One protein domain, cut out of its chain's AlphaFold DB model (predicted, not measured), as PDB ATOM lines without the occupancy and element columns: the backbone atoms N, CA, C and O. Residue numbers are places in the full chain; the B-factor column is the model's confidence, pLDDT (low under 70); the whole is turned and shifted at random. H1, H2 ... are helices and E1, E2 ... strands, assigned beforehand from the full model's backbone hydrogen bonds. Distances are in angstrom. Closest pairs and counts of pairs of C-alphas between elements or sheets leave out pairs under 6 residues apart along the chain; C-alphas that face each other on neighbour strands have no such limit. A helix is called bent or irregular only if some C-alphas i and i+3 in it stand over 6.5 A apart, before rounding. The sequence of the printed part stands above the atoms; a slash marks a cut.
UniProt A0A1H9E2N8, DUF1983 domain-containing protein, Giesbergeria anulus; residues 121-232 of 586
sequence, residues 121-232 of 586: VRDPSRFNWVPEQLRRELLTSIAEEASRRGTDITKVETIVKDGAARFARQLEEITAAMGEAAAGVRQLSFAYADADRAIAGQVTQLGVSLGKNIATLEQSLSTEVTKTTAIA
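Overview. This is residues 121 to 232 of the 586 residues of the protein "DUF1983 domain-containing protein" of Giesbergeria anulus (UniProt A0A1H9E2N8). A long, bowed sheet of five strands forms a wall, with the short helices H2 and H3 over one face and the other face bare; H1 is off the sheet, and H4 follows at one end of E5. The 112 printed residues hold H1, H2, H3, E1 to E5 and H4, in that order, a mixed class. The antiparallel, twisted sheet runs E1 E2 E3 E4 E5, a meander, each strand the antiparallel neighbour of the one before. The whole is elongated, 53 by 28 by 16 A, and only just loose, close to compact, with a radius of gyration of the C-alphas of 16.0 A.

Arrangement. H1, residues 124 to 127, is close to but not clearly touching H2, residues 132 to 138; the C-alphas of Phe 127 and Arg 135 are closest, 5.7 A. H2 only grazes the sheet, with residues 134 to 138. H3, residues 142 to 149, lies over E2, residues 166 to 178, and E3, residues 181 to 193, at a height over the sheet of 6.0 A; its closest C-alphas to E2 are those of Ala 146 and Thr 175, 4.8 A. It runs across the strands, only just, at 62 degrees to E2 on the local plane. E1, residues 152 to 161, forms a hairpin with E2: N 154 and O 173 are 2.8 A apart. Hairpin E2 and E3 has N 172 and O 187 at 2.8 A. E4, residues 197 to 210, pairs with E3 through N 186 and O 205, 2.8 A, and with E5, residues 213 to 226, through N 204 and O 219, 2.8 A. H4, residues 227 to 232, is not on the sheet, only just, with 4 pairs of C-alphas within 10 A. Every O i to N i+4 pair is within hydrogen-bond range in H3 and H4; H2 has 1 of 3, and 3 of 4 O i to N i+3 pairs; H1 is too short for an O i to N i+4 pair.

Along the chain. H1 begins at C-alpha 124 (23.473, 147.389, 89.477) and is irregular, only just, with C-alphas 124 and 127 6.54 A apart. E1 spans 30.0 A, E2 40.1 A, E3 39.8 A, E4 41.5 A and E5 40.8 A. H4 ends at C-alpha 232 (21.161, 173.645, 81.126).

Size, cuts and confidence. The C-alphas of Gly 179 and Ile 231 are the two farthest apart, 55.0 A. The printed part has no cut, and its links between named elements are tight. Its mean pLDDT is 82.0; residues 121 to 127 and 230 are under 70.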
ATOM      1  N   VAL A 121      21.485 148.472  97.945       50.66
ATOM      2  CA  VAL A 121      22.840 147.894  98.074       50.66
ATOM      3  C   VAL A 121      23.131 146.854  96.974       50.66
ATOM      4  O   VAL A 121      24.288 146.510  96.720       50.66
ATOM      5  N   ARG A 122      22.103 146.349  96.277       50.00
ATOM      6  CA  ARG A 122      22.238 145.370  95.179       50.00
ATOM      7  C   ARG A 122      21.793 145.891  93.811       50.00
ATOM      8  O   ARG A 122      21.938 145.143  92.848       50.00
ATOM      9  N   ASP A 123      21.315 147.130  93.696       58.81
ATOM     10  CA  ASP A 123      20.953 147.718  92.405       58.81
ATOM     11  C   ASP A 123      22.222 147.902  91.545       58.81
ATOM     12  O   ASP A 123      23.131 148.640  91.946       58.81
ATOM     13  N   PRO A 124      22.333 147.233  90.377       62.69
ATOM     14  CA  PRO A 124      23.473 147.389  89.477       62.69
ATOM     15  C   PRO A 124      23.583 148.798  88.886       62.69
ATOM     16  O   PRO A 124      24.676 149.231  88.514       62.69
ATOM     17  N   SER A 125      22.459 149.519  88.801       67.25
ATOM     18  CA  SER A 125      22.371 150.831  88.160       67.25
ATOM     19  C   SER A 125      22.980 151.963  88.997       67.25
ATOM     20  O   SER A 125      23.361 153.003  88.450       67.25
ATOM     21  N   ARG A 126      23.187 151.736  90.303       65.31
ATOM     22  CA  ARG A 126      23.733 152.723  91.250       65.31
ATOM     23  C   ARG A 126      25.154 153.186  90.930       65.31
ATOM     24  O   ARG A 126      25.554 154.270  91.338       65.31
ATOM     25  N   PHE A 127      25.910 152.390  90.173       69.94
ATOM     26  CA  PHE A 127      27.275 152.703  89.741       69.94
ATOM     27  C   PHE A 127      27.381 152.998  88.244       69.94
ATOM     28  O   PHE A 127      28.476 152.943  87.685       69.94
ATOM     29  N   ASN A 128      26.276 153.325  87.569       72.88
ATOM     30  CA  ASN A 128      26.288 153.675  86.142       72.88
ATOM     31  C   ASN A 128      27.092 154.948  85.835       72.88
ATOM     32  O   ASN A 128      27.574 155.124  84.720       72.88
ATOM     33  N   TRP A 129      27.272 155.821  86.829       71.38
ATOM     34  CA  TRP A 129      28.121 157.010  86.733       71.38
ATOM     35  C   TRP A 129      29.622 156.680  86.753       71.38
ATOM     36  O   TRP A 129      30.432 157.516  86.360       71.38
ATOM     37  N   VAL A 130      29.995 155.469  87.170       72.50
ATOM     38  CA  VAL A 130      31.379 154.993  87.229       72.50
ATOM     39  C   VAL A 130      31.700 154.171  85.964       72.50
ATOM     40  O   VAL A 130      30.826 153.456  85.463       72.50
ATOM     41  N   PRO A 131      32.931 154.214  85.418       73.50
ATOM     42  CA  PRO A 131      33.349 153.317  84.336       73.50
ATOM     43  C   PRO A 131      33.095 151.822  84.632       73.50
ATOM     44  O   PRO A 131      33.254 151.369  85.765       73.50
ATOM     45  N   GLU A 132      32.760 151.031  83.600       70.19
ATOM     46  CA  GLU A 132      32.392 149.595  83.701       70.19
ATOM     47  C   GLU A 132      33.417 148.744  84.468       70.19
ATOM     48  O   GLU A 132      33.077 147.802  85.180       70.19
ATOM     49  N   GLN A 133      34.694 149.108  84.368       70.00
ATOM     50  CA  GLN A 133      35.787 148.420  85.054       70.00
ATOM     51  C   GLN A 133      35.698 148.540  86.583       70.00
ATOM     52  O   GLN A 133      36.038 147.593  87.281       70.00
ATOM     53  N   LEU A 134      35.227 149.676  87.100       74.31
ATOM     54  CA  LEU A 134      35.044 149.922  88.533       74.31
ATOM     55  C   LEU A 134      33.689 149.423  89.038       74.31
ATOM     56  O   LEU A 134      33.572 149.016  90.190       74.31
ATOM     57  N   ARG A 135      32.674 149.425  88.166       78.62
ATOM     58  CA  ARG A 135      31.320 148.952  88.472       78.62
ATOM     59  C   ARG A 135      31.336 147.531  89.025       78.62
ATOM     60  O   ARG A 135      30.747 147.272  90.065       78.62
ATOM     61  N   ARG A 136      32.050 146.623  88.351       74.50
ATOM     62  CA  ARG A 136      32.136 145.210  88.751       74.50
ATOM     63  C   ARG A 136      32.768 145.028  90.128       74.50
ATOM     64  O   ARG A 136      32.282 144.207  90.892       74.50
ATOM     65  N   GLU A 137      33.779 145.829  90.453       77.69
ATOM     66  CA  GLU A 137      34.447 145.785  91.756       77.69
ATOM     67  C   GLU A 137      33.504 146.229  92.882       77.69
ATOM     68  O   GLU A 137      33.354 145.542  93.889       77.69
ATOM     69  N   LEU A 138      32.794 147.342  92.676       79.06
ATOM     70  CA  LEU A 138      31.900 147.937  93.671       79.06
ATOM     71  C   LEU A 138      30.611 147.133  93.911       79.06
ATOM     72  O   LEU A 138      29.974 147.291  94.953       79.06
ATOM     73  N   LEU A 139      30.222 146.268  92.968       78.44
ATOM     74  CA  LEU A 139      29.069 145.371  93.107       78.44
ATOM     75  C   LEU A 139      29.370 144.118  93.945       78.44
ATOM     76  O   LEU A 139      28.434 143.442  94.374       78.44
ATOM     77  N   THR A 140      30.643 143.802  94.202       80.62
ATOM     78  CA  THR A 140      31.009 142.681  95.082       80.62
ATOM     79  C   THR A 140      30.829 143.057  96.554       80.62
ATOM     80  O   THR A 140      31.214 144.147  96.982       80.62
ATOM     81  N   SER A 141      30.257 142.155  97.359       80.69
ATOM     82  CA  SER A 141      30.125 142.360  98.807       80.69
ATOM     83  C   SER A 141      31.490 142.265  99.487       80.69
ATOM     84  O   SER A 141      32.138 141.220  99.432       80.69
ATOM     85  N   ILE A 142      31.906 143.325 100.188       83.50
ATOM     86  CA  ILE A 142      33.193 143.338 100.898       83.50
ATOM     87  C   ILE A 142      33.231 142.338 102.069       83.50
ATOM     88  O   ILE A 142      34.287 141.801 102.378       83.50
ATOM     89  N   ALA A 143      32.084 142.016 102.680       79.19
ATOM     90  CA  ALA A 143      31.995 141.004 103.739       79.19
ATOM     91  C   ALA A 143      32.134 139.566 103.193       79.19
ATOM     92  O   ALA A 143      32.687 138.685 103.854       79.19
ATOM     93  N   GLU A 144      31.674 139.328 101.961       82.00
ATOM     94  CA  GLU A 144      31.845 138.041 101.274       82.00
ATOM     95  C   GLU A 144      33.287 137.870 100.783       82.00
ATOM     96  O   GLU A 144      33.879 136.803 100.946       82.00
ATOM     97  N   GLU A 145      33.890 138.946 100.272       82.19
ATOM     98  CA  GLU A 145      35.315 138.966  99.936       82.19
ATOM     99  C   GLU A 145      36.187 138.755 101.184       82.19
ATOM    100  O   GLU A 145      37.125 137.958 101.148       82.19
ATOM    101  N   ALA A 146      35.824 139.369 102.316       82.75
ATOM    102  CA  ALA A 146      36.480 139.149 103.604       82.75
ATOM    103  C   ALA A 146      36.366 137.696 104.081       82.75
ATOM    104  O   ALA A 146      37.349 137.127 104.548       82.75
ATOM    105  N   SER A 147      35.206 137.058 103.898       82.38
ATOM    106  CA  SER A 147      35.016 135.633 104.217       82.38
ATOM    107  C   SER A 147      35.898 134.717 103.359       82.38
ATOM    108  O   SER A 147      36.304 133.651 103.819       82.38
ATOM    109  N   ARG A 148      36.218 135.123 102.120       83.88
ATOM    110  CA  ARG A 148      37.113 134.381 101.216       83.88
ATOM    111  C   ARG A 148      38.595 134.604 101.536       83.88
ATOM    112  O   ARG A 148      39.366 133.650 101.465       83.88
ATOM    113  N   ARG A 149      38.997 135.845 101.837       85.88
ATOM    114  CA  ARG A 149      40.411 136.235 102.024       85.88
ATOM    115  C   ARG A 149      40.907 136.136 103.470       85.88
ATOM    116  O   ARG A 149      42.106 136.001 103.681       85.88
ATOM    117  N   GLY A 150      40.021 136.162 104.466       85.25
ATOM    118  CA  GLY A 150      40.409 136.195 105.876       85.25
ATOM    119  C   GLY A 150      40.844 137.594 106.326       85.25
ATOM    120  O   GLY A 150      40.220 138.595 105.970       85.25
ATOM    121  N   THR A 151      41.895 137.666 107.149       90.75
ATOM    122  CA  THR A 151      42.463 138.947 107.606       90.75
ATOM    123  C   THR A 151      43.568 139.394 106.660       90.75
ATOM    124  O   THR A 151      44.626 138.771 106.642       90.75
ATOM    125  N   ASP A 152      43.313 140.438 105.873       92.38
ATOM    126  CA  ASP A 152      44.213 140.904 104.815       92.38
ATOM    127  C   ASP A 152      44.021 142.404 104.517       92.38
ATOM    128  O   ASP A 152      42.979 142.989 104.832       92.38
ATOM    129  N   ILE A 153      45.034 143.034 103.915       90.94
ATOM    130  CA  ILE A 153      44.999 144.426 103.444       90.94
ATOM    131  C   ILE A 153      45.543 144.480 102.016       90.94
ATOM    132  O   ILE A 153      46.693 144.126 101.762       90.94
ATOM    133  N   THR A 154      44.741 144.985 101.079       90.44
ATOM    134  CA  THR A 154      45.104 145.117  99.662       90.44
ATOM    135  C   THR A 154      45.015 146.573  99.207       90.44
ATOM    136  O   THR A 154      44.009 147.243  99.426       90.44
ATOM    137  N   LYS A 155      46.043 147.054  98.495       92.88
ATOM    138  CA  LYS A 155      46.047 148.375  97.852       92.88
ATOM    139  C   LYS A 155      46.365 148.250  96.361       92.88
ATOM    140  O   LYS A 155      47.421 147.739  95.995       92.88
ATOM    141  N   VAL A 156      45.470 148.742  95.504       89.62
ATOM    142  CA  VAL A 156      45.602 148.704  94.039       89.62
ATOM    143  C   VAL A 156      45.519 150.113  93.466       89.62
ATOM    144  O   VAL A 156      44.502 150.794  93.574       89.62
ATOM    145  N   GLU A 157      46.577 150.532  92.780       91.44
ATOM    146  CA  GLU A 157      46.624 151.792  92.040       91.44
ATOM    147  C   GLU A 157      46.626 151.490  90.540       91.44
ATOM    148  O   GLU A 157      47.283 150.562  90.067       91.44
ATOM    149  N   THR A 158      45.835 152.227  89.762       87.88
ATOM    150  CA  THR A 158      45.788 152.053  88.305       87.88
ATOM    151  C   THR A 158      45.709 153.407  87.629       87.88
ATOM    152  O   THR A 158      44.856 154.229  87.958       87.88
ATOM    153  N   ILE A 159      46.582 153.616  86.646       85.94
ATOM    154  CA  ILE A 159      46.604 154.813  85.811       85.94
ATOM    155  C   ILE A 159      46.505 154.351  84.361       85.94
ATOM    156  O   ILE A 159      47.386 153.649  83.869       85.94
ATOM    157  N   VAL A 160      45.439 154.756  83.677       84.69
ATOM    158  CA  VAL A 160      45.217 154.487  82.255       84.69
ATOM    159  C   VAL A 160      45.247 155.815  81.509       84.69
ATOM    160  O   VAL A 160      44.466 156.732  81.773       84.69
ATOM    161  N   LYS A 161      46.189 155.925  80.574       81.12
ATOM    162  CA  LYS A 161      46.335 157.073  79.680       81.12
ATOM    163  C   LYS A 161      46.047 156.600  78.265       81.12
ATOM    164  O   LYS A 161      46.967 156.203  77.561       81.12
ATOM    165  N   ASP A 162      44.779 156.639  77.878       75.38
ATOM    166  CA  ASP A 162      44.400 156.433  76.483       75.38
ATOM    167  C   ASP A 162      44.467 157.775  75.730       75.38
ATOM    168  O   ASP A 162      44.520 158.849  76.345       75.38
ATOM    169  N   GLY A 163      44.508 157.735  74.399       72.00
ATOM    170  CA  GLY A 163      44.563 158.928  73.551       72.00
ATOM    171  C   GLY A 163      43.341 159.839  73.708       72.00
ATOM    172  O   GLY A 163      43.472 161.053  73.570       72.00
ATOM    173  N   ALA A 164      42.181 159.271  74.054       74.38
ATOM    174  CA  ALA A 164      40.905 159.985  74.162       74.38
ATOM    175  C   ALA A 164      40.378 160.152  75.601       74.38
ATOM    176  O   ALA A 164      39.444 160.920  75.817       74.38
ATOM    177  N   ALA A 165      40.964 159.462  76.587       79.69
ATOM    178  CA  ALA A 165      40.497 159.499  77.971       79.69
ATOM    179  C   ALA A 165      41.648 159.383  78.977       79.69
ATOM    180  O   ALA A 165      42.648 158.686  78.768       79.69
ATOM    181  N   ARG A 166      41.490 160.065  80.109       86.44
ATOM    182  CA  ARG A 166      42.369 159.979  81.276       86.44
ATOM    183  C   ARG A 166      41.601 159.302  82.395       86.44
ATOM    184  O   ARG A 166      40.530 159.768  82.768       86.44
ATOM    185  N   PHE A 167      42.156 158.227  82.938       87.69
ATOM    186  CA  PHE A 167      41.558 157.520  84.060       87.69
ATOM    187  C   PHE A 167      42.616 157.186  85.107       87.69
ATOM    188  O   PHE A 167      43.665 156.620  84.797       87.69
ATOM    189  N   ALA A 168      42.334 157.529  86.356       88.81
ATOM    190  CA  ALA A 168      43.149 157.177  87.506       88.81
ATOM    191  C   ALA A 168      42.249 156.639  88.619       88.81
ATOM    192  O   ALA A 168      41.181 157.198  88.874       88.81
ATOM    193  N   ARG A 169      42.688 155.572  89.292       89.88
ATOM    194  CA  ARG A 169      42.026 155.030  90.483       89.88
ATOM    195  C   ARG A 169      43.016 154.580  91.550       89.88
ATOM    196  O   ARG A 169      44.121 154.132  91.238       89.88
ATOM    197  N   GLN A 170      42.547 154.609  92.786       92.81
ATOM    198  CA  GLN A 170      43.170 154.013  93.957       92.81
ATOM    199  C   GLN A 170      42.092 153.253  94.731       92.81
ATOM    200  O   GLN A 170      41.073 153.838  95.092       92.81
ATOM    201  N   LEU A 171      42.301 151.956  94.939       91.31
ATOM    202  CA  LEU A 171      41.419 151.056  95.676       91.31
ATOM    203  C   LEU A 171      42.178 150.508  96.883       91.31
ATOM    204  O   LEU A 171      43.252 149.933  96.719       91.31
ATOM    205  N   GLU A 172      41.612 150.668  98.068       92.88
ATOM    206  CA  GLU A 172      42.113 150.099  99.315       92.88
ATOM    207  C   GLU A 172      41.033 149.203  99.920       92.88
ATOM    208  O   GLU A 172      39.889 149.626 100.075       92.88
ATOM    209  N   GLU A 173      41.387 147.958 100.224       92.06
ATOM    210  CA  GLU A 173      40.519 146.967 100.856       92.06
ATOM    211  C   GLU A 173      41.174 146.467 102.142       92.06
ATOM    212  O   GLU A 173      42.330 146.050 102.135       92.06
ATOM    213  N   ILE A 174      40.424 146.485 103.237       92.75
ATOM    214  CA  ILE A 174      40.818 145.935 104.533       92.75
ATOM    215  C   ILE A 174      39.777 144.884 104.888       92.75
ATOM    216  O   ILE A 174      38.593 145.209 104.961       92.75
ATOM    217  N   THR A 175      40.187 143.641 105.113       92.25
ATOM    218  CA  THR A 175      39.279 142.542 105.460       92.25
ATOM    219  C   THR A 175      39.711 141.847 106.743       92.25
ATOM    220  O   THR A 175      40.896 141.770 107.055       92.25
ATOM    221  N   ALA A 176      38.742 141.326 107.489       90.19
ATOM    222  CA  ALA A 176      38.939 140.447 108.634       90.19
ATOM    223  C   ALA A 176      37.791 139.436 108.692       90.19
ATOM    224  O   ALA A 176      36.624 139.821 108.635       90.19
ATOM    225  N   ALA A 177      38.096 138.148 108.832       89.25
ATOM    226  CA  ALA A 177      37.074 137.121 109.001       89.25
ATOM    227  C   ALA A 177      37.517 136.022 109.968       89.25
ATOM    228  O   ALA A 177      38.686 135.631 109.998       89.25
ATOM    229  N   MET A 178      36.562 135.530 110.756       87.62
ATOM    230  CA  MET A 178      36.730 134.451 111.724       87.62
ATOM    231  C   MET A 178      35.400 133.702 111.899       87.62
ATOM    232  O   MET A 178      34.431 134.242 112.431       87.62
ATOM    233  N   GLY A 179      35.354 132.431 111.487       86.00
ATOM    234  CA  GLY A 179      34.137 131.616 111.566       86.00
ATOM    235  C   GLY A 179      32.995 132.208 110.731       86.00
ATOM    236  O   GLY A 179      33.152 132.403 109.532       86.00
ATOM    237  N   GLU A 180      31.857 132.501 111.371       83.62
ATOM    238  CA  GLU A 180      30.695 133.151 110.734       83.62
ATOM    239  C   GLU A 180      30.747 134.690 110.760       83.62
ATOM    240  O   GLU A 180      29.826 135.343 110.261       83.62
ATOM    241  N   ALA A 181      31.781 135.280 111.369       86.62
ATOM    242  CA  ALA A 181      31.964 136.724 111.434       86.62
ATOM    243  C   ALA A 181      32.910 137.193 110.322       86.62
ATOM    244  O   ALA A 181      34.039 136.712 110.225       86.62
ATOM    245  N   ALA A 182      32.478 138.169 109.528       88.25
ATOM    246  CA  ALA A 182      33.319 138.843 108.547       88.25
ATOM    247  C   ALA A 182      33.091 140.354 108.594       88.25
ATOM    248  O   ALA A 182      31.967 140.824 108.766       88.25
ATOM    249  N   ALA A 183      34.164 141.116 108.450       88.12
ATOM    250  CA  ALA A 183      34.163 142.565 108.399       88.12
ATOM    251  C   ALA A 183      35.108 143.023 107.294       88.12
ATOM    252  O   ALA A 183      36.187 142.461 107.105       88.12
ATOM    253  N   GLY A 184      34.720 144.064 106.573       89.50
ATOM    254  CA  GLY A 184      35.587 144.650 105.574       89.50
ATOM    255  C   GLY A 184      35.257 146.099 105.264       89.50
ATOM    256  O   GLY A 184      34.111 146.539 105.380       89.50
ATOM    257  N   VAL A 185      36.292 146.833 104.875       90.75
ATOM    258  CA  VAL A 185      36.243 148.229 104.450       90.75
ATOM    259  C   VAL A 185      36.864 148.319 103.066       90.75
ATOM    260  O   VAL A 185      37.947 147.788 102.839       90.75
ATOM    261  N   ARG A 186      36.193 149.006 102.146       91.50
ATOM    262  CA  ARG A 186      36.686 149.306 100.805       91.50
ATOM    263  C   ARG A 186      36.607 150.802 100.559       91.50
ATOM    264  O   ARG A 186      35.526 151.378 100.650       91.50
ATOM    265  N   GLN A 187      37.723 151.415 100.194       92.00
ATOM    266  CA  GLN A 187      37.802 152.815  99.799       92.00
ATOM    267  C   GLN A 187      38.332 152.909  98.369       92.00
ATOM    268  O   GLN A 187      39.465 152.538  98.079       92.00
ATOM    269  N   LEU A 188      37.502 153.412  97.460       89.00
ATOM    270  CA  LEU A 188      37.845 153.642  96.063       89.00
ATOM    271  C   LEU A 188      37.834 155.141  95.782       89.00
ATOM    272  O   LEU A 188      36.782 155.761  95.863       89.00
ATOM    273  N   SER A 189      38.966 155.706  95.377       90.81
ATOM    274  CA  SER A 189      39.059 157.074  94.850       90.81
ATOM    275  C   SER A 189      39.382 157.022  93.364       90.81
ATOM    276  O   SER A 189      40.252 156.253  92.950       90.81
ATOM    277  N   PHE A 190      38.704 157.818  92.541       89.31
ATOM    278  CA  PHE A 190      38.952 157.840  91.103       89.31
ATOM    279  C   PHE A 190      38.763 159.223  90.474       89.31
ATOM    280  O   PHE A 190      38.005 160.064  90.959       89.31
ATOM    281  N   ALA A 191      39.445 159.427  89.351       88.88
ATOM    282  CA  ALA A 191      39.286 160.574  88.471       88.88
ATOM    283  C   ALA A 191      39.225 160.089  87.020       88.88
ATOM    284  O   ALA A 191      40.059 159.294  86.578       88.88
ATOM    285  N   TYR A 192      38.230 160.565  86.284       87.44
ATOM    286  CA  TYR A 192      38.002 160.268  84.878       87.44
ATOM    287  C   TYR A 192      37.784 161.573  84.114       87.44
ATOM    288  O   TYR A 192      37.018 162.425  84.556       87.44
ATOM    289  N   ALA A 193      38.431 161.736  82.966       86.56
ATOM    290  CA  ALA A 193      38.205 162.875  82.085       86.56
ATOM    291  C   ALA A 193      38.340 162.466  80.618       86.56
ATOM    292  O   ALA A 193      39.330 161.834  80.240       86.56
ATOM    293  N   ASP A 194      37.378 162.871  79.796       86.31
ATOM    294  CA  ASP A 194      37.403 162.757  78.337       86.31
ATOM    295  C   ASP A 194      37.101 164.122  77.677       86.31
ATOM    296  O   ASP A 194      37.213 165.174  78.312       86.31
ATOM    297  N   ALA A 195      36.771 164.126  76.382       81.50
ATOM    298  CA  ALA A 195      36.477 165.346  75.628       81.50
ATOM    299  C   ALA A 195      35.167 166.059  76.035       81.50
ATOM    300  O   ALA A 195      35.004 167.244  75.716       81.50
ATOM    301  N   ASP A 196      34.236 165.373  76.699       81.88
ATOM    302  CA  ASP A 196      32.854 165.819  76.928       81.88
ATOM    303  C   ASP A 196      32.434 165.816  78.409       81.88
ATOM    304  O   ASP A 196      31.450 166.483  78.771       81.88
ATOM    305  N   ARG A 197      33.178 165.115  79.270       84.75
ATOM    306  CA  ARG A 197      32.861 164.890  80.680       84.75
ATOM    307  C   ARG A 197      34.116 164.769  81.546       84.75
ATOM    308  O   ARG A 197      35.095 164.114  81.192       84.75
ATOM    309  N   ALA A 198      34.043 165.344  82.743       85.81
ATOM    310  CA  ALA A 198      34.999 165.121  83.823       85.81
ATOM    311  C   ALA A 198      34.257 164.653  85.078       85.81
ATOM    312  O   ALA A 198      33.238 165.232  85.455       85.81
ATOM    313  N   ILE A 199      34.771 163.603  85.713       86.62
ATOM    314  CA  ILE A 199      34.213 162.988  86.916       86.62
ATOM    315  C   ILE A 199      35.343 162.794  87.916       86.62
ATOM    316  O   ILE A 199      36.369 162.191  87.598       86.62
ATOM    317  N   ALA A 200      35.138 163.242  89.142       87.25
ATOM    318  CA  ALA A 200      35.952 162.842  90.279       87.25
ATOM    319  C   ALA A 200      35.033 162.260  91.344       87.25
ATOM    320  O   ALA A 200      33.920 162.752  91.542       87.25
ATOM    321  N   GLY A 201      35.474 161.210  92.023       87.56
ATOM    322  CA  GLY A 201      34.655 160.618  93.063       87.56
ATOM    323  C   GLY A 201      35.401 159.696  94.002       87.56
ATOM    324  O   GLY A 201      36.493 159.207  93.710       87.56
ATOM    325  N   GLN A 202      34.764 159.463  95.139       88.56
ATOM    326  CA  GLN A 202      35.193 158.534  96.160       88.56
ATOM    327  C   GLN A 202      34.000 157.682  96.598       88.56
ATOM    328  O   GLN A 202      32.904 158.196  96.816       88.56
ATOM    329  N   VAL A 203      34.210 156.377  96.730       88.38
ATOM    330  CA  VAL A 203      33.227 155.416  97.236       88.38
ATOM    331  C   VAL A 203      33.839 154.693  98.424       88.38
ATOM    332  O   VAL A 203      34.924 154.127  98.313       88.38
ATOM    333  N   THR A 204      33.145 154.716  99.555       89.00
ATOM    334  CA  THR A 204      33.531 154.013 100.779       89.00
ATOM    335  C   THR A 204      32.446 152.996 101.113       89.00
ATOM    336  O   THR A 204      31.285 153.367 101.263       89.00
ATOM    337  N   GLN A 205      32.807 151.721 101.206       87.56
ATOM    338  CA  GLN A 205      31.914 150.622 101.569       87.56
ATOM    339  C   GLN A 205      32.421 149.964 102.848       87.56
ATOM    340  O   GLN A 205      33.573 149.547 102.921       87.56
ATOM    341  N   LEU A 206      31.560 149.855 103.850       88.56
ATOM    342  CA  LEU A 206      31.790 149.072 105.054       88.56
ATOM    343  C   LEU A 206      30.774 147.938 105.043       88.56
ATOM    344  O   LEU A 206      29.577 148.173 104.882       88.56
ATOM    345  N   GLY A 207      31.240 146.710 105.213       86.75
ATOM    346  CA  GLY A 207      30.388 145.535 105.302       86.75
ATOM    347  C   GLY A 207      30.760 144.721 106.520       86.75
ATOM    348  O   GLY A 207      31.929 144.404 106.717       86.75
ATOM    349  N   VAL A 208      29.765 144.360 107.319       85.44
ATOM    350  CA  VAL A 208      29.910 143.387 108.399       85.44
ATOM    351  C   VAL A 208      28.841 142.317 108.249       85.44
ATOM    352  O   VAL A 208      27.695 142.607 107.903       85.44
ATOM    353  N   SER A 209      29.205 141.068 108.499       85.25
ATOM    354  CA  SER A 209      28.277 139.946 108.540       85.25
ATOM    355  C   SER A 209      28.561 139.062 109.742       85.25
ATOM    356  O   SER A 209      29.715 138.782 110.055       85.25
ATOM    357  N   LEU A 210      27.494 138.610 110.392       84.81
ATOM    358  CA  LEU A 210      27.512 137.606 111.446       84.81
ATOM    359  C   LEU A 210      26.418 136.580 111.136       84.81
ATOM    360  O   LEU A 210      25.224 136.844 111.330       84.81
ATOM    361  N   GLY A 211      26.814 135.432 110.590       79.19
ATOM    362  CA  GLY A 211      25.880 134.422 110.091       79.19
ATOM    363  C   GLY A 211      24.993 134.983 108.971       79.19
ATOM    364  O   GLY A 211      25.482 135.390 107.921       79.19
ATOM    365  N   LYS A 212      23.670 135.028 109.189       72.38
ATOM    366  CA  LYS A 212      22.695 135.607 108.233       72.38
ATOM    367  C   LYS A 212      22.472 137.113 108.400       72.38
ATOM    368  O   LYS A 212      21.816 137.719 107.555       72.38
ATOM    369  N   ASN A 213      22.978 137.708 109.477       74.31
ATOM    370  CA  ASN A 213      22.832 139.136 109.725       74.31
ATOM    371  C   ASN A 213      23.939 139.868 108.984       74.31
ATOM    372  O   ASN A 213      25.113 139.690 109.292       74.31
ATOM    373  N   ILE A 214      23.563 140.688 108.012       79.69
ATOM    374  CA  ILE A 214      24.487 141.534 107.264       79.69
ATOM    375  C   ILE A 214      24.151 142.976 107.644       79.69
ATOM    376  O   ILE A 214      22.982 143.305 107.829       79.69
ATOM    377  N   ALA A 215      25.153 143.836 107.762       77.31
ATOM    378  CA  ALA A 215      24.982 145.281 107.781       77.31
ATOM    379  C   ALA A 215      26.008 145.904 106.836       77.31
ATOM    380  O   ALA A 215      27.189 145.555 106.850       77.31
ATOM    381  N   THR A 216      25.541 146.813 105.989       79.75
ATOM    382  CA  THR A 216      26.369 147.476 104.984       79.75
ATOM    383  C   THR A 216      26.142 148.975 105.051       79.75
ATOM    384  O   THR A 216      24.995 149.419 105.078       79.75
ATOM    385  N   LEU A 217      27.224 149.743 105.037       80.44
ATOM    386  CA  LEU A 217      27.209 151.189 104.863       80.44
ATOM    387  C   LEU A 217      27.963 151.518 103.577       80.44
ATOM    388  O   LEU A 217      29.106 151.105 103.407       80.44
ATOM    389  N   GLU A 218      27.332 152.272 102.685       81.50
ATOM    390  CA  GLU A 218      27.947 152.755 101.451       81.50
ATOM    391  C   GLU A 218      27.817 154.277 101.400       81.50
ATOM    392  O   GLU A 218      26.718 154.819 101.498       81.50
ATOM    393  N   GLN A 219      28.946 154.967 101.261       80.62
ATOM    394  CA  GLN A 219      29.007 156.412 101.083       80.62
ATOM    395  C   GLN A 219      29.716 156.712  99.767       80.62
ATOM    396  O   GLN A 219      30.901 156.420  99.604       80.62
ATOM    397  N   SER A 220      28.988 157.311  98.831       81.44
ATOM    398  CA  SER A 220      29.519 157.772  97.554       81.44
ATOM    399  C   SER A 220      29.498 159.300  97.503       81.44
ATOM    400  O   SER A 220      28.513 159.945  97.855       81.44
ATOM    401  N   LEU A 221      30.616 159.888  97.088       81.44
ATOM    402  CA  LEU A 221      30.744 161.308  96.791       81.44
ATOM    403  C   LEU A 221      31.283 161.422  95.372       81.44
ATOM    404  O   LEU A 221      32.347 160.887  95.072       81.44
ATOM    405  N   SER A 222      30.564 162.108  94.494       82.25
ATOM    406  CA  SER A 222      31.010 162.334  93.125       82.25
ATOM    407  C   SER A 222      30.713 163.759  92.692       82.25
ATOM    408  O   SER A 222      29.771 164.396  93.155       82.25
ATOM    409  N   THR A 223      31.575 164.285  91.832       76.38
ATOM    410  CA  THR A 223      31.391 165.580  91.183       76.38
ATOM    411  C   THR A 223      31.575 165.368  89.696       76.38
ATOM    412  O   THR A 223      32.601 164.848  89.257       76.38
ATOM    413  N   GLU A 224      30.564 165.752  88.930       82.19
ATOM    414  CA  GLU A 224      30.528 165.567  87.491       82.19
ATOM    415  C   GLU A 224      30.291 166.904  86.803       82.19
ATOM    416  O   GLU A 224      29.381 167.653  87.159       82.19
ATOM    417  N   VAL A 225      31.091 167.178  85.778       75.69
ATOM    418  CA  VAL A 225      30.878 168.301  84.870       75.69
ATOM    419  C   VAL A 225      30.752 167.749  83.459       75.69
ATOM    420  O   VAL A 225      31.673 167.116  82.944       75.69
ATOM    421  N   THR A 226      29.608 168.011  82.830       79.50
ATOM    422  CA  THR A 226      29.357 167.728  81.409       79.50
ATOM    423  C   THR A 226      29.134 169.028  80.652       79.50
ATOM    424  O   THR A 226      28.614 170.001  81.210       79.50
ATOM    425  N   LYS A 227      29.429 169.038  79.347       76.19
ATOM    426  CA  LYS A 227      29.042 170.154  78.458       76.19
ATOM    427  C   LYS A 227      27.539 170.478  78.548       76.19
ATOM    428  O   LYS A 227      27.153 171.642  78.489       76.19
ATOM    429  N   THR A 228      26.697 169.470  78.783       74.19
ATOM    430  CA  THR A 228      25.241 169.606  78.946       74.19
ATOM    431  C   THR A 228      24.839 170.400  80.192       74.19
ATOM    432  O   THR A 228      23.870 171.155  80.144       74.19
ATOM    433  N   THR A 229      25.591 170.302  81.292       74.44
ATOM    434  CA  THR A 229      25.268 171.004  82.551       74.44
ATOM    435  C   THR A 229      25.422 172.526  82.409       74.44
ATOM    436  O   THR A 229      24.577 173.290  82.877       74.44
ATOM    437  N   ALA A 230      26.443 172.983  81.674       66.56
ATOM    438  CA  ALA A 230      26.636 174.403  81.359       66.56
ATOM    439  C   ALA A 230      25.534 174.958  80.430       66.56
ATOM    440  O   ALA A 230      25.075 176.095  80.593       66.56
ATOM    441  N   ILE A 231      25.062 174.138  79.484       80.56
ATOM    442  CA  ILE A 231      23.948 174.485  78.590       80.56
ATOM    443  C   ILE A 231      22.634 174.573  79.377       80.56
ATOM    444  O   ILE A 231      21.904 175.548  79.212       80.56
ATOM    445  N   ALA A 232      22.357 173.627  80.281       79.31
ATOM    446  CA  ALA A 232      21.161 173.645  81.126       79.31
ATOM    447  C   ALA A 232      21.074 174.927  81.974       79.31
ATOM    448  O   ALA A 232      20.044 175.595  81.964       79.31
TER     449      ALA A 232